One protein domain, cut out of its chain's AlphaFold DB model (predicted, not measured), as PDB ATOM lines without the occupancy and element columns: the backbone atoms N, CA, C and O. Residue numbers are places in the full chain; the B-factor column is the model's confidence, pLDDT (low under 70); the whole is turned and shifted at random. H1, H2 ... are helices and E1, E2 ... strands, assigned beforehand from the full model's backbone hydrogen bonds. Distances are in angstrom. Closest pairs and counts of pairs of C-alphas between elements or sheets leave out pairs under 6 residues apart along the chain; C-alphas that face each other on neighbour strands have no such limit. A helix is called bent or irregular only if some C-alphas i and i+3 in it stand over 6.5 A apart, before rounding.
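This is residues 760 to 939 of the 992 residues of the protein "Flagellar associated protein" of Monoraphidium neglectum (UniProt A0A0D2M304). What does the model look like? One sheet of five parallel strands makes the middle slab of three layers, helices on both faces of a sheet: H1 and H8 side by side over one face, H2 and H7 over the other, with H3 also on that second face. H4 packs on H2 and H7, H5 lies past one end of the strands, and H6 turns back from it toward H7, with residues 883 to 888 sticking out where H5 and H6 make a corner. What are its make-up and size? The printed part has 180 residues, with eight named helices and five named strands in the order E1 H1 E2 H2 E3 H3 H4 E4 H5 H6 H7 E5 H8; the sheet's order is E2 E1 E3 E4 E5, and the class is mixed, helices and strands. It is compact, with a radius of gyration of the C-alphas of 15.6 A and spans of 41 by 41 by 29 A.

Which strands are neighbours? The sheet runs from edge strand E2, residues 801 to 805, through E1, residues 760 to 763, E3, residues 834 to 840, and E4, residues 862 to 869, to edge strand E5, residues 909 to 912. Within hydrogen-bond range are N 804 and O 761 between E2 and E1, 3.0 A; N 762 and O 836 between E1 and E3, 2.8 A; N 837 and O 864 between E3 and E4, 2.8 A; and N 865 and O 911 between E4 and E5, 2.8 A. What is on one face? H8, residues 919 to 935, is over E4 at a height over the sheet of 10.1 A, and H1, residues 784 to 799, is over E2 and E1 at 10.4 A. They touch at a shallow tilt of 9 degrees, the same way, their closest C-alphas being those of Tyr 796 and Ala 934, 7.0 A apart. What is on the opposite face? H7, residues 895 to 905, is over E5 at a height over the sheet of 9.0 A, and only just not over E4, on which 2 of its C-alphas fall. H2, residues 822 to 829, is over E2 and only just over E1, with 3 C-alphas, at 9.7 A; H3, residues 843 to 846, is over none, but only just, with 2 C-alphas on each of E3 and E4. How do the other helices sit, and how complete are the helix backbones? H4, residues 849 to 854, touches H2, with C-alphas 826 and 851 closest at 6.5 A, and H7, with C-alphas 853 and 905 closest at 6.6 A. H5, residues 872 to 884, only grazes the sheet with residues 872 to 878, and is close to but not clearly touching H6, residues 887 to 892, with C-alphas 882 and 890 closest at 6.7 A. Each O i to N i+4 pair is within hydrogen-bond range in H2, H4, H6, H7 and H8, against 8 of 12 in H1 and 8 of 9 in H5, while H3 is too short for such a pair.

Where are the anchor points? C-alpha 760, first of E1, is at (-35.674, -20.373, 153.773), and C-alpha 935, last of H8, is at (-51.934, -13.835, 157.803). How long are the longer elements? From first to last C-alpha, H8 is 22.8 A, E4 20.3 A, E3 20.1 A, H1 19.7 A, H5 18.9 A and H7 15.3 A. H1 is irregular, with C-alphas 796 and 799 8.0 A apart, and has a kink of 76 degrees near residue 793. How do strands and helices alternate? E1, H1, E2 and E3, H3, H4, E4 are strand-helix-strand units, parallel neighbour strands with helices between, both with right-handed crossovers, and E4, H5, H6, H7, E5 is another. E2, H2, E3 is a split unit, E1 being between its strands, with a right-handed crossover.

How far does it reach? The C-alphas of Gly 814 and Gly 937 are the two farthest apart, at 44.9 A. Is the printed part continuous? The printed part has no cut; the links E1 to H1, of 20 residues, and E2 to H2, of 16 residues, are long. Where is confidence low? The mean pLDDT of the printed part is 90.9, and residues 772 to 778 and 813 to 816 are under 70.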
ATOM      1  N   THR A 760     -36.497 -19.665 154.769       97.00
ATOM      2  CA  THR A 760     -35.674 -20.373 153.773       97.00
ATOM      3  C   THR A 760     -36.303 -21.726 153.496       97.00
ATOM      4  O   THR A 760     -36.650 -22.434 154.440       97.00
ATOM      5  N   TYR A 761     -36.494 -22.085 152.228       97.25
ATOM      6  CA  TYR A 761     -37.259 -23.275 151.858       97.25
ATOM      7  C   TYR A 761     -36.411 -24.333 151.145       97.25
ATOM      8  O   TYR A 761     -35.590 -24.025 150.289       97.25
ATOM      9  N   ILE A 762     -36.648 -25.598 151.487       97.56
ATOM     10  CA  ILE A 762     -36.140 -26.786 150.804       97.56
ATOM     11  C   ILE A 762     -37.365 -27.572 150.337       97.56
ATOM     12  O   ILE A 762     -38.072 -28.154 151.162       97.56
ATOM     13  N   VAL A 763     -37.661 -27.548 149.036       96.81
ATOM     14  CA  VAL A 763     -38.902 -28.124 148.492       96.81
ATOM     15  C   VAL A 763     -38.603 -29.115 147.383       96.81
ATOM     16  O   VAL A 763     -37.967 -28.768 146.391       96.81
ATOM     17  N   ASP A 764     -39.090 -30.339 147.579       95.19
ATOM     18  CA  ASP A 764     -38.927 -31.490 146.695       95.19
ATOM     19  C   ASP A 764     -37.516 -31.578 146.096       95.19
ATOM     20  O   ASP A 764     -37.347 -31.471 144.885       95.19
ATOM     21  N   PRO A 765     -36.468 -31.713 146.926       94.81
ATOM     22  CA  PRO A 765     -35.090 -31.561 146.465       94.81
ATOM     23  C   PRO A 765     -34.671 -32.612 145.425       94.81
ATOM     24  O   PRO A 765     -33.670 -32.408 144.749       94.81
ATOM     25  N   LEU A 766     -35.419 -33.716 145.296       92.38
ATOM     26  CA  LEU A 766     -35.184 -34.774 144.310       92.38
ATOM     27  C   LEU A 766     -36.198 -34.786 143.160       92.38
ATOM     28  O   LEU A 766     -36.138 -35.690 142.337       92.38
ATOM     29  N   HIS A 767     -37.052 -33.760 143.060       90.62
ATOM     30  CA  HIS A 767     -38.016 -33.586 141.965       90.62
ATOM     31  C   HIS A 767     -38.924 -34.818 141.768       90.62
ATOM     32  O   HIS A 767     -39.292 -35.154 140.648       90.62
ATOM     33  N   GLU A 768     -39.272 -35.519 142.850       86.50
ATOM     34  CA  GLU A 768     -40.074 -36.753 142.785       86.50
ATOM     35  C   GLU A 768     -41.574 -36.469 142.619       86.50
ATOM     36  O   GLU A 768     -42.337 -37.353 142.249       86.50
ATOM     37  N   GLU A 769     -42.011 -35.245 142.918       84.81
ATOM     38  CA  GLU A 769     -43.419 -34.830 142.944       84.81
ATOM     39  C   GLU A 769     -43.604 -33.456 142.300       84.81
ATOM     40  O   GLU A 769     -44.419 -32.645 142.730       84.81
ATOM     41  N   SER A 770     -42.799 -33.124 141.296       81.00
ATOM     42  CA  SER A 770     -42.756 -31.764 140.744       81.00
ATOM     43  C   SER A 770     -43.170 -31.648 139.284       81.00
ATOM     44  O   SER A 770     -43.407 -30.535 138.802       81.00
ATOM     45  N   ASP A 771     -43.324 -32.772 138.586       74.50
ATOM     46  CA  ASP A 771     -43.749 -32.799 137.190       74.50
ATOM     47  C   ASP A 771     -45.276 -32.768 137.055       74.50
ATOM     48  O   ASP A 771     -45.954 -33.791 137.107       74.50
ATOM     49  N   ALA A 772     -45.818 -31.580 136.768       58.47
ATOM     50  CA  ALA A 772     -47.235 -31.391 136.435       58.47
ATOM     51  C   ALA A 772     -47.651 -32.032 135.090       58.47
ATOM     52  O   ALA A 772     -48.839 -32.170 134.812       58.47
ATOM     53  N   GLY A 773     -46.682 -32.373 134.227       53.91
ATOM     54  CA  GLY A 773     -46.916 -32.867 132.863       53.91
ATOM     55  C   GLY A 773     -46.920 -34.390 132.707       53.91
ATOM     56  O   GLY A 773     -47.349 -34.894 131.670       53.91
ATOM     57  N   GLN A 774     -46.448 -35.132 133.708       55.25
ATOM     58  CA  GLN A 774     -46.590 -36.587 133.749       55.25
ATOM     59  C   GLN A 774     -47.932 -36.937 134.406       55.25
ATOM     60  O   GLN A 774     -48.457 -36.151 135.183       55.25
ATOM     61  N   GLN A 775     -48.501 -38.096 134.071       52.66
ATOM     62  CA  GLN A 775     -49.865 -38.564 134.391       52.66
ATOM     63  C   GLN A 775     -50.177 -38.763 135.900       52.66
ATOM     64  O   GLN A 775     -50.959 -39.636 136.267       52.66
ATOM     65  N   HIS A 776     -49.595 -37.969 136.793       56.75
ATOM     66  CA  HIS A 776     -49.761 -37.998 138.246       56.75
ATOM     67  C   HIS A 776     -51.045 -37.275 138.703       56.75
ATOM     68  O   HIS A 776     -51.050 -36.588 139.718       56.75
ATOM     69  N   SER A 777     -52.151 -37.397 137.958       59.09
ATOM     70  CA  SER A 777     -53.417 -36.704 138.256       59.09
ATOM     71  C   SER A 777     -54.291 -37.464 139.266       59.09
ATOM     72  O   SER A 777     -55.460 -37.741 138.995       59.09
ATOM     73  N   GLY A 778     -53.722 -37.868 140.402       69.94
ATOM     74  CA  GLY A 778     -54.491 -38.447 141.507       69.94
ATOM     75  C   GLY A 778     -54.942 -37.370 142.495       69.94
ATOM     76  O   GLY A 778     -54.167 -36.470 142.800       69.94
ATOM     77  N   ASP A 779     -56.145 -37.492 143.064       77.38
ATOM     78  CA  ASP A 779     -56.718 -36.503 144.004       77.38
ATOM     79  C   ASP A 779     -55.855 -36.238 145.256       77.38
ATOM     80  O   ASP A 779     -55.977 -35.204 145.912       77.38
ATOM     81  N   TYR A 780     -54.963 -37.177 145.585       83.12
ATOM     82  CA  TYR A 780     -54.084 -37.143 146.757       83.12
ATOM     83  C   TYR A 780     -52.632 -36.767 146.442       83.12
ATOM     84  O   TYR A 780     -51.792 -36.741 147.348       83.12
ATOM     85  N   VAL A 781     -52.339 -36.471 145.176       85.06
ATOM     86  CA  VAL A 781     -51.009 -36.108 144.697       85.06
ATOM     87  C   VAL A 781     -51.015 -34.629 144.334       85.06
ATOM     88  O   VAL A 781     -51.709 -34.199 143.416       85.06
ATOM     89  N   VAL A 782     -50.261 -33.824 145.084       87.69
ATOM     90  CA  VAL A 782     -50.099 -32.393 144.796       87.69
ATOM     91  C   VAL A 782     -48.679 -32.139 144.325       87.69
ATOM     92  O   VAL A 782     -47.752 -32.393 145.100       87.69
ATOM     93  N   PRO A 783     -48.493 -31.576 143.115       90.06
ATOM     94  CA  PRO A 783     -47.163 -31.295 142.633       90.06
ATOM     95  C   PRO A 783     -46.543 -30.158 143.464       90.06
ATOM     96  O   PRO A 783     -47.053 -29.030 143.496       90.06
ATOM     97  N   LEU A 784     -45.462 -30.465 144.180       91.75
ATOM     98  CA  LEU A 784     -44.927 -29.628 145.256       91.75
ATOM     99  C   LEU A 784     -44.303 -28.325 144.735       91.75
ATOM    100  O   LEU A 784     -44.527 -27.265 145.325       91.75
ATOM    101  N   LEU A 785     -43.564 -28.361 143.618       92.69
ATOM    102  CA  LEU A 785     -42.980 -27.145 143.037       92.69
ATOM    103  C   LEU A 785     -44.018 -26.189 142.425       92.69
ATOM    104  O   LEU A 785     -43.912 -24.988 142.692       92.69
ATOM    105  N   PRO A 786     -45.030 -26.644 141.660       92.50
ATOM    106  CA  PRO A 786     -46.149 -25.789 141.263       92.50
ATOM    107  C   PRO A 786     -46.889 -25.189 142.461       92.50
ATOM    108  O   PRO A 786     -47.087 -23.978 142.505       92.50
ATOM    109  N   LEU A 787     -47.203 -25.987 143.489       92.12
ATOM    110  CA  LEU A 787     -47.812 -25.481 144.724       92.12
ATOM    111  C   LEU A 787     -46.987 -24.347 145.348       92.12
ATOM    112  O   LEU A 787     -47.533 -23.299 145.710       92.12
ATOM    113  N   LEU A 788     -45.673 -24.551 145.468       94.31
ATOM    114  CA  LEU A 788     -44.761 -23.544 145.992       94.31
ATOM    115  C   LEU A 788     -44.800 -22.268 145.141       94.31
ATOM    116  O   LEU A 788     -45.006 -21.184 145.682       94.31
ATOM    117  N   ARG A 789     -44.606 -22.387 143.823       94.31
ATOM    118  CA  ARG A 789     -44.453 -21.244 142.906       94.31
ATOM    119  C   ARG A 789     -45.740 -20.467 142.678       94.31
ATOM    120  O   ARG A 789     -45.695 -19.248 142.570       94.31
ATOM    121  N   GLU A 790     -46.868 -21.159 142.596       93.88
ATOM    122  CA  GLU A 790     -48.142 -20.571 142.178       93.88
ATOM    123  C   GLU A 790     -49.014 -20.152 143.360       93.88
ATOM    124  O   GLU A 790     -49.848 -19.262 143.214       93.88
ATOM    125  N   LYS A 791     -48.833 -20.765 144.541       92.81
ATOM    126  CA  LYS A 791     -49.668 -20.479 145.718       92.81
ATOM    127  C   LYS A 791     -48.870 -19.940 146.893       92.81
ATOM    128  O   LYS A 791     -49.182 -18.859 147.385       92.81
ATOM    129  N   LEU A 792     -47.844 -20.660 147.349       94.81
ATOM    130  CA  LEU A 792     -47.159 -20.299 148.596       94.81
ATOM    131  C   LEU A 792     -46.266 -19.061 148.442       94.81
ATOM    132  O   LEU A 792     -46.357 -18.149 149.259       94.81
ATOM    133  N   LEU A 793     -45.444 -18.991 147.391       95.38
ATOM    134  CA  LEU A 793     -44.559 -17.846 147.153       95.38
ATOM    135  C   LEU A 793     -45.334 -16.545 146.877       95.38
ATOM    136  O   LEU A 793     -44.983 -15.535 147.484       95.38
ATOM    137  N   PRO A 794     -46.408 -16.526 146.061       96.12
ATOM    138  CA  PRO A 794     -47.207 -15.316 145.876       96.12
ATOM    139  C   PRO A 794     -47.950 -14.875 147.142       96.12
ATOM    140  O   PRO A 794     -48.090 -13.677 147.371       96.12
ATOM    141  N   ALA A 795     -48.418 -15.820 147.966       93.94
ATOM    142  CA  ALA A 795     -49.177 -15.502 149.177       93.94
ATOM    143  C   ALA A 795     -48.291 -15.074 150.358       93.94
ATOM    144  O   ALA A 795     -48.673 -14.188 151.120       93.94
ATOM    145  N   TYR A 796     -47.121 -15.699 150.522       93.31
ATOM    146  CA  TYR A 796     -46.297 -15.575 151.733       93.31
ATOM    147  C   TYR A 796     -44.823 -15.256 151.448       93.31
ATOM    148  O   TYR A 796     -44.114 -14.763 152.322       93.31
ATOM    149  N   GLY A 797     -44.349 -15.528 150.231       91.88
ATOM    150  CA  GLY A 797     -42.931 -15.617 149.885       91.88
ATOM    151  C   GLY A 797     -42.220 -14.318 149.526       91.88
ATOM    152  O   GLY A 797     -41.088 -14.379 149.053       91.88
ATOM    153  N   ALA A 798     -42.833 -13.151 149.740       93.50
ATOM    154  CA  ALA A 798     -42.285 -11.866 149.290       93.50
ATOM    155  C   ALA A 798     -40.866 -11.563 149.820       93.50
ATOM    156  O   ALA A 798     -40.109 -10.854 149.161       93.50
ATOM    157  N   GLN A 799     -40.500 -12.089 150.996       92.75
ATOM    158  CA  GLN A 799     -39.161 -11.937 151.591       92.75
ATOM    159  C   GLN A 799     -38.497 -13.282 151.923       92.75
ATOM    160  O   GLN A 799     -37.545 -13.331 152.711       92.75
ATOM    161  N   TRP A 800     -38.995 -14.379 151.348       95.31
ATOM    162  CA  TRP A 800     -38.375 -15.684 151.546       95.31
ATOM    163  C   TRP A 800     -37.004 -15.709 150.879       95.31
ATOM    164  O   TRP A 800     -36.811 -15.192 149.778       95.31
ATOM    165  N   GLN A 801     -36.038 -16.308 151.564       93.00
ATOM    166  CA  GLN A 801     -34.709 -16.524 151.018       93.00
ATOM    167  C   GLN A 801     -34.764 -17.727 150.081       93.00
ATOM    168  O   GLN A 801     -35.394 -18.742 150.394       93.00
ATOM    169  N   ALA A 802     -34.120 -17.604 148.922       89.88
ATOM    170  CA  ALA A 802     -33.991 -18.718 147.999       89.88
ATOM    171  C   ALA A 802     -33.230 -19.852 148.694       89.88
ATOM    172  O   ALA A 802     -32.124 -19.643 149.187       89.88
ATOM    173  N   GLY A 803     -33.846 -21.029 148.746       90.94
ATOM    174  CA  GLY A 803     -33.195 -22.239 149.222       90.94
ATOM    175  C   GLY A 803     -33.073 -23.266 148.104       90.94
ATOM    176  O   GLY A 803     -32.814 -22.924 146.950       90.94
ATOM    177  N   LEU A 804     -33.251 -24.535 148.454       95.75
ATOM    178  CA  LEU A 804     -33.039 -25.659 147.552       95.75
ATOM    179  C   LEU A 804     -34.373 -26.139 146.970       95.75
ATOM    180  O   LEU A 804     -35.325 -26.409 147.699       95.75
ATOM    181  N   VAL A 805     -34.436 -26.283 145.652       95.56
ATOM    182  CA  VAL A 805     -35.588 -26.862 144.953       95.56
ATOM    183  C   VAL A 805     -35.127 -27.978 144.040       95.56
ATOM    184  O   VAL A 805     -34.026 -27.904 143.493       95.56
ATOM    185  N   GLY A 806     -35.975 -28.989 143.859       90.38
ATOM    186  CA  GLY A 806     -35.746 -30.031 142.865       90.38
ATOM    187  C   GLY A 806     -35.463 -29.438 141.493       90.38
ATOM    188  O   GLY A 806     -36.121 -28.488 141.053       90.38
ATOM    189  N   THR A 807     -34.454 -29.988 140.825       88.06
ATOM    190  CA  THR A 807     -34.179 -29.675 139.425       88.06
ATOM    191  C   THR A 807     -34.610 -30.860 138.574       88.06
ATOM    192  O   THR A 807     -34.260 -32.000 138.898       88.06
ATOM    193  N   PRO A 808     -35.369 -30.622 137.490       84.44
ATOM    194  CA  PRO A 808     -35.700 -31.693 136.573       84.44
ATOM    195  C   PRO A 808     -34.404 -32.231 135.956       84.44
ATOM    196  O   PRO A 808     -33.446 -31.476 135.746       84.44
ATOM    197  N   PRO A 809     -34.350 -33.527 135.642       79.81
ATOM    198  CA  PRO A 809     -33.145 -34.142 135.116       79.81
ATOM    199  C   PRO A 809     -32.703 -33.531 133.776       79.81
ATOM    200  O   PRO A 809     -33.470 -33.429 132.814       79.81
ATOM    201  N   LEU A 810     -31.421 -33.160 133.694       75.94
ATOM    202  CA  LEU A 810     -30.760 -32.687 132.474       75.94
ATOM    203  C   LEU A 810     -30.544 -33.867 131.506       75.94
ATOM    204  O   LEU A 810     -29.475 -34.468 131.476       75.94
ATOM    205  N   GLY A 811     -31.568 -34.236 130.732       71.62
ATOM    206  CA  GLY A 811     -31.440 -35.308 129.727       71.62
ATOM    207  C   GLY A 811     -32.730 -35.932 129.186       71.62
ATOM    208  O   GLY A 811     -32.657 -36.929 128.473       71.62
ATOM    209  N   GLY A 812     -33.906 -35.378 129.495       70.12
ATOM    210  CA  GLY A 812     -35.194 -35.987 129.138       70.12
ATOM    211  C   GLY A 812     -35.626 -37.070 130.135       70.12
ATOM    212  O   GLY A 812     -34.969 -37.279 131.152       70.12
ATOM    213  N   ALA A 813     -36.741 -37.751 129.842       60.69
ATOM    214  CA  ALA A 813     -37.502 -38.632 130.749       60.69
ATOM    215  C   ALA A 813     -36.805 -39.952 131.187       60.69
ATOM    216  O   ALA A 813     -37.465 -40.961 131.408       60.69
ATOM    217  N   GLY A 814     -35.477 -39.967 131.309       60.56
ATOM    218  CA  GLY A 814     -34.693 -41.119 131.768       60.56
ATOM    219  C   GLY A 814     -33.331 -40.778 132.383       60.56
ATOM    220  O   GLY A 814     -32.651 -41.679 132.874       60.56
ATOM    221  N   ALA A 815     -32.919 -39.506 132.389       69.38
ATOM    222  CA  ALA A 815     -31.816 -39.071 133.239       69.38
ATOM    223  C   ALA A 815     -32.345 -38.995 134.683       69.38
ATOM    224  O   ALA A 815     -33.436 -38.483 134.910       69.38
ATOM    225  N   GLY A 816     -31.638 -39.570 135.660       69.50
ATOM    226  CA  GLY A 816     -32.062 -39.493 137.063       69.50
ATOM    227  C   GLY A 816     -32.045 -38.047 137.568       69.50
ATOM    228  O   GLY A 816     -31.224 -37.252 137.103       69.50
ATOM    229  N   ALA A 817     -32.932 -37.708 138.507       75.69
ATOM    230  CA  ALA A 817     -32.930 -36.398 139.153       75.69
ATOM    231  C   ALA A 817     -31.548 -36.081 139.747       75.69
ATOM    232  O   ALA A 817     -30.864 -36.968 140.273       75.69
ATOM    233  N   VAL A 818     -31.125 -34.818 139.649       86.81
ATOM    234  CA  VAL A 818     -29.862 -34.374 140.246       86.81
ATOM    235  C   VAL A 818     -30.022 -34.448 141.757       86.81
ATOM    236  O   VAL A 818     -30.854 -33.745 142.320       86.81
ATOM    237  N   VAL A 819     -29.248 -35.321 142.403       89.25
ATOM    238  CA  VAL A 819     -29.259 -35.474 143.859       89.25
ATOM    239  C   VAL A 819     -28.409 -34.367 144.475       89.25
ATOM    240  O   VAL A 819     -27.200 -34.373 144.224       89.25
ATOM    241  N   PRO A 820     -28.987 -33.450 145.276       93.94
ATOM    242  CA  PRO A 820     -28.201 -32.419 145.924       93.94
ATOM    243  C   PRO A 820     -27.172 -33.028 146.868       93.94
ATOM    244  O   PRO A 820     -27.436 -34.021 147.557       93.94
ATOM    245  N   ALA A 821     -25.986 -32.437 146.898       93.38
ATOM    246  CA  ALA A 821     -24.940 -32.857 147.812       93.38
ATOM    247  C   ALA A 821     -25.242 -32.384 149.243       93.38
ATOM    248  O   ALA A 821     -25.881 -31.357 149.467       93.38
ATOM    249  N   ASP A 822     -24.690 -33.086 150.234       92.44
ATOM    250  CA  ASP A 822     -24.802 -32.735 151.656       92.44
ATOM    251  C   ASP A 822     -24.419 -31.268 151.950       92.44
ATOM    252  O   ASP A 822     -25.062 -30.595 152.758       92.44
ATOM    253  N   CYS A 823     -23.408 -30.735 151.255       92.12
ATOM    254  CA  CYS A 823     -22.994 -29.339 151.397       92.12
ATOM    255  C   CYS A 823     -24.030 -28.334 150.872       92.12
ATOM    256  O   CYS A 823     -24.078 -27.214 151.370       92.12
ATOM    257  N   GLU A 824     -24.866 -28.711 149.902       95.62
ATOM    258  CA  GLU A 824     -25.934 -27.853 149.376       95.62
ATOM    259  C   GLU A 824     -27.100 -27.781 150.361       95.62
ATOM    260  O   GLU A 824     -27.609 -26.694 150.632       95.62
ATOM    261  N   TYR A 825     -27.463 -28.910 150.984       96.06
ATOM    262  CA  TYR A 825     -28.413 -28.921 152.100       96.06
ATOM    263  C   TYR A 825     -27.907 -28.082 153.275       96.06
ATOM    264  O   TYR A 825     -28.667 -27.295 153.844       96.06
ATOM    265  N   ALA A 826     -26.624 -28.221 153.623       93.81
ATOM    266  CA  ALA A 826     -26.002 -27.424 154.671       93.81
ATOM    267  C   ALA A 826     -26.040 -25.927 154.336       93.81
ATOM    268  O   ALA A 826     -26.482 -25.124 155.152       93.81
ATOM    269  N   ALA A 827     -25.631 -25.551 153.122       94.50
ATOM    270  CA  ALA A 827     -25.631 -24.164 152.673       94.50
ATOM    271  C   ALA A 827     -27.043 -23.558 152.655       94.50
ATOM    272  O   ALA A 827     -27.211 -22.416 153.070       94.50
ATOM    273  N   ALA A 828     -28.057 -24.325 152.239       94.94
ATOM    274  CA  ALA A 828     -29.446 -23.874 152.226       94.94
ATOM    275  C   ALA A 828     -30.026 -23.678 153.637       94.94
ATOM    276  O   ALA A 828     -30.870 -22.812 153.838       94.94
ATOM    277  N   ALA A 829     -29.605 -24.475 154.621       95.50
ATOM    278  CA  ALA A 829     -30.083 -24.350 155.998       95.50
ATOM    279  C   ALA A 829     -29.261 -23.357 156.844       95.50
ATOM    280  O   ALA A 829     -29.765 -22.824 157.836       95.50
ATOM    281  N   ALA A 830     -28.003 -23.103 156.476       92.62
ATOM    282  CA  ALA A 830     -27.103 -22.222 157.210       92.62
ATOM    283  C   ALA A 830     -27.630 -20.777 157.248       92.62
ATOM    284  O   ALA A 830     -27.944 -20.177 156.226       92.62
ATOM    285  N   GLY A 831     -27.712 -20.200 158.451       89.19
ATOM    286  CA  GLY A 831     -28.182 -18.822 158.641       89.19
ATOM    287  C   GLY A 831     -29.691 -18.615 158.455       89.19
ATOM    288  O   GLY A 831     -30.156 -17.474 158.522       89.19
ATOM    289  N   ALA A 832     -30.474 -19.682 158.260       93.94
ATOM    290  CA  ALA A 832     -31.921 -19.582 158.118       93.94
ATOM    291  C   ALA A 832     -32.575 -19.054 159.409       93.94
ATOM    292  O   ALA A 832     -32.451 -19.658 160.474       93.94
ATOM    293  N   SER A 833     -33.342 -17.960 159.317       93.00
ATOM    294  CA  SER A 833     -34.154 -17.447 160.437       93.00
ATOM    295  C   SER A 833     -35.415 -18.272 160.698       93.00
ATOM    296  O   SER A 833     -35.908 -18.319 161.825       93.00
ATOM    297  N   ALA A 834     -35.928 -18.933 159.665       95.19
ATOM    298  CA  ALA A 834     -36.934 -19.984 159.726       95.19
ATOM    299  C   ALA A 834     -36.691 -20.933 158.544       95.19
ATOM    300  O   ALA A 834     -36.280 -20.478 157.473       95.19
ATOM    301  N   LEU A 835     -36.928 -22.229 158.732       97.44
ATOM    302  CA  LEU A 835     -36.695 -23.267 157.727       97.44
ATOM    303  C   LEU A 835     -38.023 -23.935 157.356       97.44
ATOM    304  O   LEU A 835     -38.725 -24.404 158.243       97.44
ATOM    305  N   LEU A 836     -38.355 -24.019 156.068       97.94
ATOM    306  CA  LEU A 836     -39.431 -24.866 155.541       97.94
ATOM    307  C   LEU A 836     -38.807 -26.041 154.805       97.94
ATOM    308  O   LEU A 836     -38.046 -25.839 153.865       97.94
ATOM    309  N   PHE A 837     -39.172 -27.256 155.179       98.06
ATOM    310  CA  PHE A 837     -38.892 -28.446 154.396       98.06
ATOM    311  C   PHE A 837     -40.214 -29.052 153.928       98.06
ATOM    312  O   PHE A 837     -41.082 -29.345 154.749       98.06
ATOM    313  N   MET A 838     -40.364 -29.259 152.622       97.31
ATOM    314  CA  MET A 838     -41.484 -29.999 152.040       97.31
ATOM    315  C   MET A 838     -40.931 -31.042 151.080       97.31
ATOM    316  O   MET A 838     -40.386 -30.695 150.039       97.31
ATOM    317  N   GLY A 839     -41.068 -32.321 151.410       94.44
ATOM    318  CA  GLY A 839     -40.558 -33.395 150.562       94.44
ATOM    319  C   GLY A 839     -41.239 -34.725 150.843       94.44
ATOM    320  O   GLY A 839     -41.884 -34.906 151.877       94.44
ATOM    321  N   VAL A 840     -41.083 -35.667 149.914       93.44
ATOM    322  CA  VAL A 840     -41.568 -37.044 150.078       93.44
ATOM    323  C   VAL A 840     -40.540 -37.907 150.815       93.44
ATOM    324  O   VAL A 840     -39.347 -37.725 150.660       93.44
ATOM    325  N   GLY A 841     -40.935 -38.860 151.647       93.94
ATOM    326  CA  GLY A 841     -40.007 -39.622 152.489       93.94
ATOM    327  C   GLY A 841     -39.514 -38.827 153.703       93.94
ATOM    328  O   GLY A 841     -40.102 -37.823 154.083       93.94
ATOM    329  N   ARG A 842     -38.473 -39.307 154.389       96.06
ATOM    330  CA  ARG A 842     -38.041 -38.746 155.686       96.06
ATOM    331  C   ARG A 842     -37.043 -37.606 155.501       96.06
ATOM    332  O   ARG A 842     -36.114 -37.744 154.715       96.06
ATOM    333  N   PHE A 843     -37.155 -36.538 156.290       97.25
ATOM    334  CA  PHE A 843     -36.266 -35.370 156.237       97.25
ATOM    335  C   PHE A 843     -34.779 -35.754 156.300       97.25
ATOM    336  O   PHE A 843     -33.993 -35.375 155.431       97.25
ATOM    337  N   LEU A 844     -34.407 -36.606 157.264       97.00
ATOM    338  CA  LEU A 844     -33.022 -37.063 157.441       97.00
ATOM    339  C   LEU A 844     -32.566 -38.148 156.447       97.00
ATOM    340  O   LEU A 844     -31.441 -38.644 156.529       97.00
ATOM    341  N   ALA A 845     -33.426 -38.545 155.505       94.75
ATOM    342  CA  ALA A 845     -32.995 -39.320 154.347       94.75
ATOM    343  C   ALA A 845     -32.369 -38.431 153.260       94.75
ATOM    344  O   ALA A 845     -31.597 -38.955 152.461       94.75
ATOM    345  N   TYR A 846     -32.677 -37.127 153.267       94.94
ATOM    346  CA  TYR A 846     -32.110 -36.116 152.371       94.94
ATOM    347  C   TYR A 846     -30.898 -35.428 152.986       94.94
ATOM    348  O   TYR A 846     -29.814 -35.469 152.425       94.94
ATOM    349  N   MET A 847     -31.089 -34.825 154.159       94.88
ATOM    350  CA  MET A 847     -30.014 -34.200 154.918       94.88
ATOM    351  C   MET A 847     -29.485 -35.224 155.913       94.88
ATOM    352  O   MET A 847     -30.203 -35.617 156.831       94.88
ATOM    353  N   SER A 848     -28.244 -35.678 155.737       94.06
ATOM    354  CA  SER A 848     -27.674 -36.667 156.650       94.06
ATOM    355  C   SER A 848     -27.715 -36.160 158.113       94.06
ATOM    356  O   SER A 848     -27.563 -34.958 158.357       94.06
ATOM    357  N   PRO A 849     -27.900 -37.046 159.114       95.31
ATOM    358  CA  PRO A 849     -27.843 -36.642 160.520       95.31
ATOM    359  C   PRO A 849     -26.529 -35.939 160.891       95.31
ATOM    360  O   PRO A 849     -26.539 -35.005 161.689       95.31
ATOM    361  N   GLU A 850     -25.415 -36.342 160.274       93.56
ATOM    362  CA  GLU A 850     -24.098 -35.737 160.471       93.56
ATOM    363  C   GLU A 850     -24.061 -34.286 159.974       93.56
ATOM    364  O   GLU A 850     -23.534 -33.414 160.669       93.56
ATOM    365  N   VAL A 851     -24.661 -34.019 158.808       93.69
ATOM    366  CA  VAL A 851     -24.798 -32.665 158.256       93.69
ATOM    367  C   VAL A 851     -25.622 -31.797 159.193       93.69
ATOM    368  O   VAL A 851     -25.164 -30.723 159.573       93.69
ATOM    369  N   LEU A 852     -26.796 -32.276 159.623       95.38
ATOM    370  CA  LEU A 852     -27.646 -31.526 160.547       95.38
ATOM    371  C   LEU A 852     -26.906 -31.213 161.853       95.38
ATOM    372  O   LEU A 852     -26.948 -30.079 162.320       95.38
ATOM    373  N   CYS A 853     -26.192 -32.190 162.422       92.62
ATOM    374  CA  CYS A 853     -25.387 -31.988 163.625       92.62
ATOM    375  C   CYS A 853     -24.292 -30.927 163.448       92.62
ATOM    376  O   CYS A 853     -24.004 -30.205 164.398       92.62
ATOM    377  N   GLY A 854     -23.714 -30.805 162.250       89.50
ATOM    378  CA  GLY A 854     -22.697 -29.799 161.940       89.50
ATOM    379  C   GLY A 854     -23.235 -28.378 161.726       89.50
ATOM    380  O   GLY A 854     -22.454 -27.429 161.755       89.50
ATOM    381  N   LEU A 855     -24.545 -28.199 161.524       91.50
ATOM    382  CA  LEU A 855     -25.157 -26.895 161.248       91.50
ATOM    383  C   LEU A 855     -25.395 -26.090 162.520       91.50
ATOM    384  O   LEU A 855     -26.002 -26.596 163.455       91.50
ATOM    385  N   ASP A 856     -24.998 -24.821 162.573       90.81
ATOM    386  CA  ASP A 856     -25.490 -23.902 163.607       90.81
ATOM    387  C   ASP A 856     -26.837 -23.301 163.179       90.81
ATOM    388  O   ASP A 856     -26.918 -22.507 162.242       90.81
ATOM    389  N   LEU A 857     -27.902 -23.706 163.873       93.56
ATOM    390  CA  LEU A 857     -29.272 -23.241 163.667       93.56
ATOM    391  C   LEU A 857     -29.750 -22.375 164.843       93.56
ATOM    392  O   LEU A 857     -30.951 -22.240 165.058       93.56
ATOM    393  N   SER A 858     -28.842 -21.788 165.627       90.50
ATOM    394  CA  SER A 858     -29.180 -20.922 166.770       90.50
ATOM    395  C   SER A 858     -29.948 -19.657 166.389       90.50
ATOM    396  O   SER A 858     -30.761 -19.168 167.176       90.50
ATOM    397  N   GLY A 859     -29.758 -19.171 165.159       89.81
ATOM    398  CA  GLY A 859     -30.561 -18.100 164.564       89.81
ATOM    399  C   GLY A 859     -31.930 -18.551 164.035       89.81
ATOM    400  O   GLY A 859     -32.758 -17.704 163.698       89.81
ATOM    401  N   CYS A 860     -32.191 -19.860 163.967       93.56
ATOM    402  CA  CYS A 860     -33.426 -20.409 163.422       93.56
ATOM    403  C   CYS A 860     -34.534 -20.412 164.483       93.56
ATOM    404  O   CYS A 860     -34.515 -21.166 165.457       93.56
ATOM    405  N   THR A 861     -35.536 -19.558 164.297       93.75
ATOM    406  CA  THR A 861     -36.684 -19.459 165.206       93.75
ATOM    407  C   THR A 861     -37.599 -20.671 165.085       93.75
ATOM    408  O   THR A 861     -37.941 -21.265 166.105       93.75
ATOM    409  N   ALA A 862     -37.931 -21.077 163.857       95.56
ATOM    410  CA  ALA A 862     -38.837 -22.185 163.588       95.56
ATOM    411  C   ALA A 862     -38.347 -23.084 162.447       95.56
ATOM    412  O   ALA A 862     -37.898 -22.590 161.414       95.56
ATOM    413  N   ALA A 863     -38.516 -24.397 162.604       97.62
ATOM    414  CA  ALA A 863     -38.375 -25.379 161.531       97.62
ATOM    415  C   ALA A 863     -39.735 -26.028 161.229       97.62
ATOM    416  O   ALA A 863     -40.333 -26.668 162.091       97.62
ATOM    417  N   LEU A 864     -40.237 -25.857 160.011       97.94
ATOM    418  CA  LEU A 864     -41.505 -26.392 159.528       97.94
ATOM    419  C   LEU A 864     -41.192 -27.572 158.605       97.94
ATOM    420  O   LEU A 864     -40.820 -27.372 157.450       97.94
ATOM    421  N   ILE A 865     -41.266 -28.796 159.119       98.31
ATOM    422  CA  ILE A 865     -40.864 -30.008 158.401       98.31
ATOM    423  C   ILE A 865     -42.114 -30.807 158.033       98.31
ATOM    424  O   ILE A 865     -42.686 -31.527 158.851       98.31
ATOM    425  N   PHE A 866     -42.514 -30.685 156.773       97.94
ATOM    426  CA  PHE A 866     -43.562 -31.483 156.147       97.94
ATOM    427  C   PHE A 866     -42.907 -32.596 155.339       97.94
ATOM    428  O   PHE A 866     -42.821 -32.549 154.108       97.94
ATOM    429  N   ASP A 867     -42.389 -33.579 156.066       95.12
ATOM    430  CA  ASP A 867     -41.834 -34.798 155.503       95.12
ATOM    431  C   ASP A 867     -42.869 -35.933 155.589       95.12
ATOM    432  O   ASP A 867     -44.051 -35.715 155.878       95.12
ATOM    433  N   ARG A 868     -42.439 -37.156 155.286       94.38
ATOM    434  CA  ARG A 868     -43.218 -38.400 155.399       94.38
ATOM    435  C   ARG A 868     -44.457 -38.473 154.508       94.38
ATOM    436  O   ARG A 868     -45.237 -39.414 154.659       94.38
ATOM    437  N   ALA A 869     -44.569 -37.574 153.531       92.50
ATOM    438  CA  ALA A 869     -45.402 -37.818 152.367       92.50
ATOM    439  C   ALA A 869     -44.828 -39.021 151.613       92.50
ATOM    440  O   ALA A 869     -43.627 -39.057 151.367       92.50
ATOM    441  N   SER A 870     -45.628 -40.029 151.286       83.62
ATOM    442  CA  SER A 870     -45.097 -41.233 150.641       83.62
ATOM    443  C   SER A 870     -45.744 -41.465 149.286       83.62
ATOM    444  O   SER A 870     -46.961 -41.571 149.192       83.62
ATOM    445  N   ASN A 871     -44.910 -41.607 148.262       86.38
ATOM    446  CA  ASN A 871     -45.282 -42.107 146.943       86.38
ATOM    447  C   ASN A 871     -44.513 -43.414 146.659       86.38
ATOM    448  O   ASN A 871     -43.673 -43.840 147.464       86.38
ATOM    449  N   ALA A 872     -44.811 -44.074 145.539       86.06
ATOM    450  CA  ALA A 872     -44.172 -45.339 145.180       86.06
ATOM    451  C   ALA A 872     -42.652 -45.193 144.973       86.06
ATOM    452  O   ALA A 872     -41.876 -46.014 145.468       86.06
ATOM    453  N   GLU A 873     -42.212 -44.133 144.290       85.81
ATOM    454  CA  GLU A 873     -40.801 -43.911 143.961       85.81
ATOM    455  C   GLU A 873     -39.947 -43.652 145.210       85.81
ATOM    456  O   GLU A 873     -38.973 -44.370 145.469       85.81
ATOM    457  N   ALA A 874     -40.370 -42.711 146.052       86.56
ATOM    458  CA  ALA A 874     -39.735 -42.391 147.319       86.56
ATOM    459  C   ALA A 874     -39.756 -43.593 148.268       86.56
ATOM    460  O   ALA A 874     -38.767 -43.824 148.964       86.56
ATOM    461  N   ALA A 875     -40.823 -44.403 148.280       89.88
ATOM    462  CA  ALA A 875     -40.871 -45.630 149.074       89.88
ATOM    463  C   ALA A 875     -39.810 -46.647 148.619       89.88
ATOM    464  O   ALA A 875     -39.087 -47.199 149.454       89.88
ATOM    465  N   VAL A 876     -39.652 -46.857 147.306       90.75
ATOM    466  CA  VAL A 876     -38.617 -47.741 146.744       90.75
ATOM    467  C   VAL A 876     -37.215 -47.203 147.035       90.75
ATOM    468  O   VAL A 876     -36.340 -47.959 147.473       90.75
ATOM    469  N   ARG A 877     -36.982 -45.901 146.839       91.06
ATOM    470  CA  ARG A 877     -35.704 -45.250 147.159       91.06
ATOM    471  C   ARG A 877     -35.379 -45.393 148.640       91.06
ATOM    472  O   ARG A 877     -34.283 -45.827 148.994       91.06
ATOM    473  N   GLN A 878     -36.331 -45.070 149.507       92.62
ATOM    474  CA  GLN A 878     -36.161 -45.149 150.947       92.62
ATOM    475  C   GLN A 878     -35.894 -46.588 151.396       92.62
ATOM    476  O   GLN A 878     -35.018 -46.794 152.228       92.62
ATOM    477  N   LEU A 879     -36.567 -47.590 150.820       93.75
ATOM    478  CA  LEU A 879     -36.289 -49.002 151.094       93.75
ATOM    479  C   LEU A 879     -34.844 -49.379 150.723       93.75
ATOM    480  O   LEU A 879     -34.154 -50.039 151.501       93.75
ATOM    481  N   ARG A 880     -34.349 -48.920 149.564       94.88
ATOM    482  CA  ARG A 880     -32.952 -49.135 149.140       94.88
ATOM    483  C   ARG A 880     -31.954 -48.459 150.081       94.88
ATOM    484  O   ARG A 880     -30.935 -49.067 150.410       94.88
ATOM    485  N   LEU A 881     -32.237 -47.230 150.520       93.00
ATOM    486  CA  LEU A 881     -31.416 -46.516 151.503       93.00
ATOM    487  C   LEU A 881     -31.421 -47.238 152.853       93.00
ATOM    488  O   LEU A 881     -30.370 -47.431 153.460       93.00
ATOM    489  N   ASP A 882     -32.584 -47.695 153.299       94.81
ATOM    490  CA  ASP A 882     -32.762 -48.355 154.585       94.81
ATOM    491  C   ASP A 882     -32.044 -49.694 154.675       94.81
ATOM    492  O   ASP A 882     -31.485 -50.013 155.724       94.81
ATOM    493  N   ASN A 883     -32.010 -50.451 153.578       96.31
ATOM    494  CA  ASN A 883     -31.275 -51.712 153.505       96.31
ATOM    495  C   ASN A 883     -29.757 -51.520 153.651       96.31
ATOM    496  O   ASN A 883     -29.055 -52.461 154.013       96.31
ATOM    497  N   ARG A 884     -29.243 -50.309 153.401       95.56
ATOM    498  CA  ARG A 884     -27.824 -49.954 153.571       95.56
ATOM    499  C   ARG A 884     -27.525 -49.317 154.931       95.56
ATOM    500  O   ARG A 884     -26.362 -49.223 155.313       95.56
ATOM    501  N   LYS A 885     -28.548 -48.857 155.658       94.56
ATOM    502  CA  LYS A 885     -28.397 -48.137 156.928       94.56
ATOM    503  C   LYS A 885     -28.535 -49.090 158.126       94.56
ATOM    504  O   LYS A 885     -29.512 -49.844 158.212       94.56
ATOM    505  N   PRO A 886     -27.633 -49.021 159.123       94.38
ATOM    506  CA  PRO A 886     -27.823 -49.759 160.367       94.38
ATOM    507  C   PRO A 886     -29.100 -49.289 161.082       94.38
ATOM    508  O   PRO A 886     -29.564 -48.163 160.893       94.38
ATOM    509  N   ARG A 887     -29.683 -50.158 161.922       94.25
ATOM    510  CA  ARG A 887     -30.940 -49.876 162.648       94.25
ATOM    511  C   ARG A 887     -30.866 -48.579 163.462       94.25
ATOM    512  O   ARG A 887     -31.814 -47.806 163.425       94.25
ATOM    513  N   ALA A 888     -29.738 -48.363 164.132       92.00
ATOM    514  CA  ALA A 888     -29.389 -47.145 164.856       92.00
ATOM    515  C   ALA A 888     -29.597 -45.889 163.975       92.00
ATOM    516  O   ALA A 888     -30.519 -45.098 164.177       92.00
ATOM    517  N   ARG A 889     -28.872 -45.807 162.853       93.25
ATOM    518  CA  ARG A 889     -28.963 -44.673 161.920       93.25
ATOM    519  C   ARG A 889     -30.365 -44.467 161.337       93.25
ATOM    520  O   ARG A 889     -30.785 -43.331 161.172       93.25
ATOM    521  N   ARG A 890     -31.124 -45.540 161.082       95.00
ATOM    522  CA  ARG A 890     -32.533 -45.430 160.652       95.00
ATOM    523  C   ARG A 890     -33.448 -44.869 161.737       95.00
ATOM    524  O   ARG A 890     -34.412 -44.180 161.411       95.00
ATOM    525  N   ALA A 891     -33.176 -45.168 163.006       95.06
ATOM    526  CA  ALA A 891     -33.975 -44.678 164.123       95.06
ATOM    527  C   ALA A 891     -33.856 -43.155 164.292       95.06
ATOM    528  O   ALA A 891     -34.843 -42.524 164.670       95.06
ATOM    529  N   LEU A 892     -32.703 -42.558 163.948       96.31
ATOM    530  CA  LEU A 892     -32.499 -41.098 163.917       96.31
ATOM    531  C   LEU A 892     -33.506 -40.365 163.024       96.31
ATOM    532  O   LEU A 892     -33.899 -39.251 163.342       96.31
ATOM    533  N   GLU A 893     -33.986 -41.012 161.961       96.62
ATOM    534  CA  GLU A 893     -34.978 -40.451 161.035       96.62
ATOM    535  C   GLU A 893     -36.420 -40.469 161.602       96.62
ATOM    536  O   GLU A 893     -37.393 -40.153 160.909       96.62
ATOM    537  N   GLY A 894     -36.593 -40.889 162.861       96.25
ATOM    538  CA  GLY A 894     -37.847 -40.782 163.605       96.25
ATOM    539  C   GLY A 894     -38.175 -39.327 163.974       96.25
ATOM    540  O   GLY A 894     -37.266 -38.571 164.304       96.25
ATOM    541  N   PRO A 895     -39.461 -38.928 164.005       96.56
ATOM    542  CA  PRO A 895     -39.852 -37.525 164.172       96.56
ATOM    543  C   PRO A 895     -39.392 -36.950 165.518       96.56
ATOM    544  O   PRO A 895     -38.902 -35.828 165.574       96.56
ATOM    545  N   THR A 896     -39.451 -37.739 166.598       97.19
ATOM    546  CA  THR A 896     -38.931 -37.329 167.910       97.19
ATOM    547  C   THR A 896     -37.430 -37.040 167.857       97.19
ATOM    548  O   THR A 896     -36.982 -36.035 168.398       97.19
ATOM    549  N   ARG A 897     -36.637 -37.896 167.201       97.69
ATOM    550  CA  ARG A 897     -35.179 -37.719 167.129       97.69
ATOM    551  C   ARG A 897     -34.800 -36.549 166.221       97.69
ATOM    552  O   ARG A 897     -33.904 -35.790 166.572       97.69
ATOM    553  N   VAL A 898     -35.539 -36.332 165.132       98.25
ATOM    554  CA  VAL A 898     -35.438 -35.113 164.313       98.25
ATOM    555  C   VAL A 898     -35.705 -33.868 165.164       98.25
ATOM    556  O   VAL A 898     -34.901 -32.938 165.137       98.25
ATOM    557  N   ALA A 899     -36.769 -33.866 165.976       98.06
ATOM    558  CA  ALA A 899     -37.063 -32.768 166.898       98.06
ATOM    559  C   ALA A 899     -35.915 -32.526 167.888       98.06
ATOM    560  O   ALA A 899     -35.492 -31.386 168.063       98.06
ATOM    561  N   MET A 900     -35.383 -33.589 168.505       97.94
ATOM    562  CA  MET A 900     -34.239 -33.494 169.420       97.94
ATOM    563  C   MET A 900     -33.038 -32.844 168.737       97.94
ATOM    564  O   MET A 900     -32.455 -31.924 169.299       97.94
ATOM    565  N   LEU A 901     -32.683 -33.281 167.527       97.44
ATOM    566  CA  LEU A 901     -31.544 -32.736 166.788       97.44
ATOM    567  C   LEU A 901     -31.752 -31.264 166.418       97.44
ATOM    568  O   LEU A 901     -30.875 -30.450 166.692       97.44
ATOM    569  N   LEU A 902     -32.921 -30.891 165.888       97.69
ATOM    570  CA  LEU A 902     -33.242 -29.494 165.573       97.69
ATOM    571  C   LEU A 902     -33.154 -28.608 166.829       97.69
ATOM    572  O   LEU A 902     -32.470 -27.582 166.820       97.69
ATOM    573  N   LEU A 903     -33.774 -29.040 167.933       96.75
ATOM    574  CA  LEU A 903     -33.716 -28.328 169.210       96.75
ATOM    575  C   LEU A 903     -32.315 -28.352 169.841       96.75
ATOM    576  O   LEU A 903     -31.993 -27.449 170.597       96.75
ATOM    577  N   LEU A 904     -31.441 -29.317 169.567       95.06
ATOM    578  CA  LEU A 904     -30.050 -29.260 170.039       95.06
ATOM    579  C   LEU A 904     -29.191 -28.305 169.217       95.06
ATOM    580  O   LEU A 904     -28.266 -27.696 169.759       95.06
ATOM    581  N   ARG A 905     -29.489 -28.183 167.923       93.69
ATOM    582  CA  ARG A 905     -28.729 -27.357 166.979       93.69
ATOM    583  C   ARG A 905     -29.108 -25.895 166.967       93.69
ATOM    584  O   ARG A 905     -28.454 -25.116 166.288       93.69
ATOM    585  N   GLY A 906     -30.105 -25.507 167.752       92.00
ATOM    586  CA  GLY A 906     -30.407 -24.101 167.970       92.00
ATOM    587  C   GLY A 906     -31.831 -23.698 167.625       92.00
ATOM    588  O   GLY A 906     -32.286 -22.666 168.122       92.00
ATOM    589  N   VAL A 907     -32.571 -24.545 166.905       94.94
ATOM    590  CA  VAL A 907     -33.961 -24.261 166.539       94.94
ATOM    591  C   VAL A 907     -34.793 -24.053 167.807       94.94
ATOM    592  O   VAL A 907     -34.633 -24.807 168.773       94.94
ATOM    593  N   ARG A 908     -35.640 -23.014 167.856       94.25
ATOM    594  CA  ARG A 908     -36.460 -22.727 169.052       94.25
ATOM    595  C   ARG A 908     -37.785 -23.476 169.074       94.25
ATOM    596  O   ARG A 908     -38.231 -23.892 170.143       94.25
ATOM    597  N   CYS A 909     -38.403 -23.669 167.918       95.69
ATOM    598  CA  CYS A 909     -39.581 -24.510 167.775       95.69
ATOM    599  C   CYS A 909     -39.570 -25.277 166.447       95.69
ATOM    600  O   CYS A 909     -39.026 -24.817 165.448       95.69
ATOM    601  N   ALA A 910     -40.152 -26.472 166.425       97.50
ATOM    602  CA  ALA A 910     -40.220 -27.300 165.228       97.50
ATOM    603  C   ALA A 910     -41.624 -27.883 165.060       97.50
ATOM    604  O   ALA A 910     -42.117 -28.548 165.964       97.50
ATOM    605  N   ALA A 911     -42.261 -27.660 163.914       98.06
ATOM    606  CA  ALA A 911     -43.506 -28.323 163.538       98.06
ATOM    607  C   ALA A 911     -43.166 -29.493 162.609       98.06
ATOM    608  O   ALA A 911     -42.543 -29.282 161.572       98.06
ATOM    609  N   LEU A 912     -43.526 -30.716 162.999       98.00
ATOM    610  CA  LEU A 912     -43.133 -31.951 162.311       98.00
ATOM    611  C   LEU A 912     -44.353 -32.843 162.071       98.00
ATOM    612  O   LEU A 912     -45.245 -32.897 162.921       98.00
ATOM    613  N   THR A 913     -44.357 -33.611 160.986       97.50
ATOM    614  CA  THR A 913     -45.354 -34.659 160.723       97.50
ATOM    615  C   THR A 913     -44.939 -35.973 161.417       97.50
ATOM    616  O   THR A 913     -43.966 -36.622 161.030       97.50
ATOM    617  N   PRO A 914     -45.611 -36.429 162.496       96.12
ATOM    618  CA  PRO A 914     -45.158 -37.616 163.232       96.12
ATOM    619  C   PRO A 914     -45.663 -38.938 162.626       96.12
ATOM    620  O   PRO A 914     -45.218 -40.018 163.037       96.12
ATOM    621  N   VAL A 915     -46.606 -38.870 161.686       95.81
ATOM    622  CA  VAL A 915     -47.215 -40.001 160.974       95.81
ATOM    623  C   VAL A 915     -46.952 -39.876 159.476       95.81
ATOM    624  O   VAL A 915     -46.567 -38.812 159.003       95.81
ATOM    625  N   ALA A 916     -47.099 -40.976 158.738       94.94
ATOM    626  CA  ALA A 916     -47.061 -40.917 157.281       94.94
ATOM    627  C   ALA A 916     -48.286 -40.156 156.755       94.94
ATOM    628  O   ALA A 916     -49.375 -40.288 157.315       94.94
ATOM    629  N   THR A 917     -48.091 -39.378 155.696       95.12
ATOM    630  CA  THR A 917     -49.105 -38.499 155.101       95.12
ATOM    631  C   THR A 917     -49.094 -38.618 153.573       95.12
ATOM    632  O   THR A 917     -48.261 -39.316 152.987       95.12
ATOM    633  N   THR A 918     -50.042 -37.959 152.912       93.50
ATOM    634  CA  THR A 918     -50.031 -37.725 151.459       93.50
ATOM    635  C   THR A 918     -49.368 -36.375 151.158       93.50
ATOM    636  O   THR A 918     -49.266 -35.511 152.038       93.50
ATOM    637  N   THR A 919     -48.922 -36.148 149.918       92.25
ATOM    638  CA  THR A 919     -48.418 -34.821 149.513       92.25
ATOM    639  C   THR A 919     -49.516 -33.764 149.581       92.25
ATOM    640  O   THR A 919     -49.245 -32.634 149.983       92.25
ATOM    641  N   TRP A 920     -50.764 -34.145 149.294       91.88
ATOM    642  CA  TRP A 920     -51.939 -33.294 149.480       91.88
ATOM    643  C   TRP A 920     -52.144 -32.866 150.937       91.88
ATOM    644  O   TRP A 920     -52.299 -31.674 151.211       91.88
ATOM    645  N   ALA A 921     -52.079 -33.803 151.887       94.38
ATOM    646  CA  ALA A 921     -52.230 -33.485 153.304       94.38
ATOM    647  C   ALA A 921     -51.097 -32.566 153.780       94.38
ATOM    648  O   ALA A 921     -51.355 -31.555 154.432       94.38
ATOM    649  N   ASN A 922     -49.850 -32.849 153.384       95.50
ATOM    650  CA  ASN A 922     -48.710 -31.981 153.693       95.50
ATOM    651  C   ASN A 922     -48.868 -30.579 153.089       95.50
ATOM    652  O   ASN A 922     -48.570 -29.594 153.760       95.50
ATOM    653  N   ALA A 923     -49.375 -30.470 151.859       94.56
ATOM    654  CA  ALA A 923     -49.661 -29.194 151.214       94.56
ATOM    655  C   ALA A 923     -50.704 -28.374 151.989       94.56
ATOM    656  O   ALA A 923     -50.518 -27.171 152.188       94.56
ATOM    657  N   GLN A 924     -51.781 -29.012 152.457       95.12
ATOM    658  CA  GLN A 924     -52.807 -28.343 153.258       95.12
ATOM    659  C   GLN A 924     -52.313 -27.942 154.636       95.12
ATOM    660  O   GLN A 924     -52.570 -26.817 155.063       95.12
ATOM    661  N   LEU A 925     -51.571 -28.825 155.307       97.00
ATOM    662  CA  LEU A 925     -50.954 -28.514 156.589       97.00
ATOM    663  C   LEU A 925     -49.989 -27.333 156.453       97.00
ATOM    664  O   LEU A 925     -50.068 -26.399 157.245       97.00
ATOM    665  N   ALA A 926     -49.144 -27.319 155.419       96.94
ATOM    666  CA  ALA A 926     -48.228 -26.215 155.145       96.94
ATOM    667  C   ALA A 926     -48.969 -24.905 154.858       96.94
ATOM    668  O   ALA A 926     -48.675 -23.885 155.479       96.94
ATOM    669  N   ALA A 927     -49.965 -24.924 153.968       95.81
ATOM    670  CA  ALA A 927     -50.743 -23.735 153.631       95.81
ATOM    671  C   ALA A 927     -51.548 -23.202 154.830       95.81
ATOM    672  O   ALA A 927     -51.584 -21.995 155.057       95.81
ATOM    673  N   GLY A 928     -52.173 -24.088 155.611       95.94
ATOM    674  CA  GLY A 928     -52.922 -23.733 156.818       95.94
ATOM    675  C   GLY A 928     -52.020 -23.163 157.912       95.94
ATOM    676  O   GLY A 928     -52.343 -22.127 158.490       95.94
ATOM    677  N   LEU A 929     -50.857 -23.781 158.137       96.88
ATOM    678  CA  LEU A 929     -49.870 -23.307 159.106       96.88
ATOM    679  C   LEU A 929     -49.324 -21.931 158.709       96.88
ATOM    680  O   LEU A 929     -49.303 -21.020 159.533       96.88
ATOM    681  N   LEU A 930     -48.930 -21.752 157.444       96.00
ATOM    682  CA  LEU A 930     -48.423 -20.476 156.933       96.00
ATOM    683  C   LEU A 930     -49.490 -19.380 156.956       96.00
ATOM    684  O   LEU A 930     -49.172 -18.252 157.317       96.00
ATOM    685  N   ARG A 931     -50.754 -19.696 156.652       95.50
ATOM    686  CA  ARG A 931     -51.875 -18.756 156.812       95.50
ATOM    687  C   ARG A 931     -52.040 -18.329 158.267       95.50
ATOM    688  O   ARG A 931     -52.103 -17.134 158.541       95.50
ATOM    689  N   GLY A 932     -52.066 -19.291 159.188       94.12
ATOM    690  CA  GLY A 932     -52.184 -19.019 160.617       94.12
ATOM    691  C   GLY A 932     -51.056 -18.120 161.122       94.12
ATOM    692  O   GLY A 932     -51.318 -17.126 161.790       94.12
ATOM    693  N   LEU A 933     -49.812 -18.426 160.747       93.50
ATOM    694  CA  LEU A 933     -48.634 -17.656 161.150       93.50
ATOM    695  C   LEU A 933     -48.580 -16.272 160.482       93.50
ATOM    696  O   LEU A 933     -48.496 -15.259 161.165       93.50
ATOM    697  N   ALA A 934     -48.600 -16.217 159.150       91.50
ATOM    698  CA  ALA A 934     -48.302 -14.998 158.399       91.50
ATOM    699  C   ALA A 934     -49.513 -14.076 158.215       91.50
ATOM    700  O   ALA A 934     -49.345 -12.861 158.176       91.50
ATOM    701  N   SER A 935     -50.722 -14.627 158.067       90.88
ATOM    702  CA  SER A 935     -51.934 -13.835 157.803       90.88
ATOM    703  C   SER A 935     -52.750 -13.559 159.060       90.88
ATOM    704  O   SER A 935     -53.332 -12.487 159.177       90.88
ATOM    705  N   GLU A 936     -52.813 -14.518 159.984       91.19
ATOM    706  CA  GLU A 936     -53.668 -14.431 161.178       91.19
ATOM    707  C   GLU A 936     -52.881 -14.089 162.453       91.19
ATOM    708  O   GLU A 936     -53.486 -13.883 163.501       91.19
ATOM    709  N   GLY A 937     -51.544 -14.046 162.387       90.62
ATOM    710  CA  GLY A 937     -50.681 -13.743 163.532       90.62
ATOM    711  C   GLY A 937     -50.750 -14.776 164.663       90.62
ATOM    712  O   GLY A 937     -50.325 -14.504 165.785       90.62
ATOM    713  N   LYS A 938     -51.297 -15.968 164.397       92.44
ATOM    714  CA  LYS A 938     -51.436 -17.034 165.393       92.44
ATOM    715  C   LYS A 938     -50.064 -17.520 165.842       92.44
ATOM    716  O   LYS A 938     -49.093 -17.524 165.088       92.44
ATOM    717  N   THR A 939     -50.008 -18.006 167.078       93.06
ATOM    718  CA  THR A 939     -48.835 -18.735 167.566       93.06
ATOM    719  C   THR A 939     -48.641 -20.032 166.783       93.06
ATOM    720  O   THR A 939     -49.603 -20.569 166.234       93.06
TER     721      THR A 939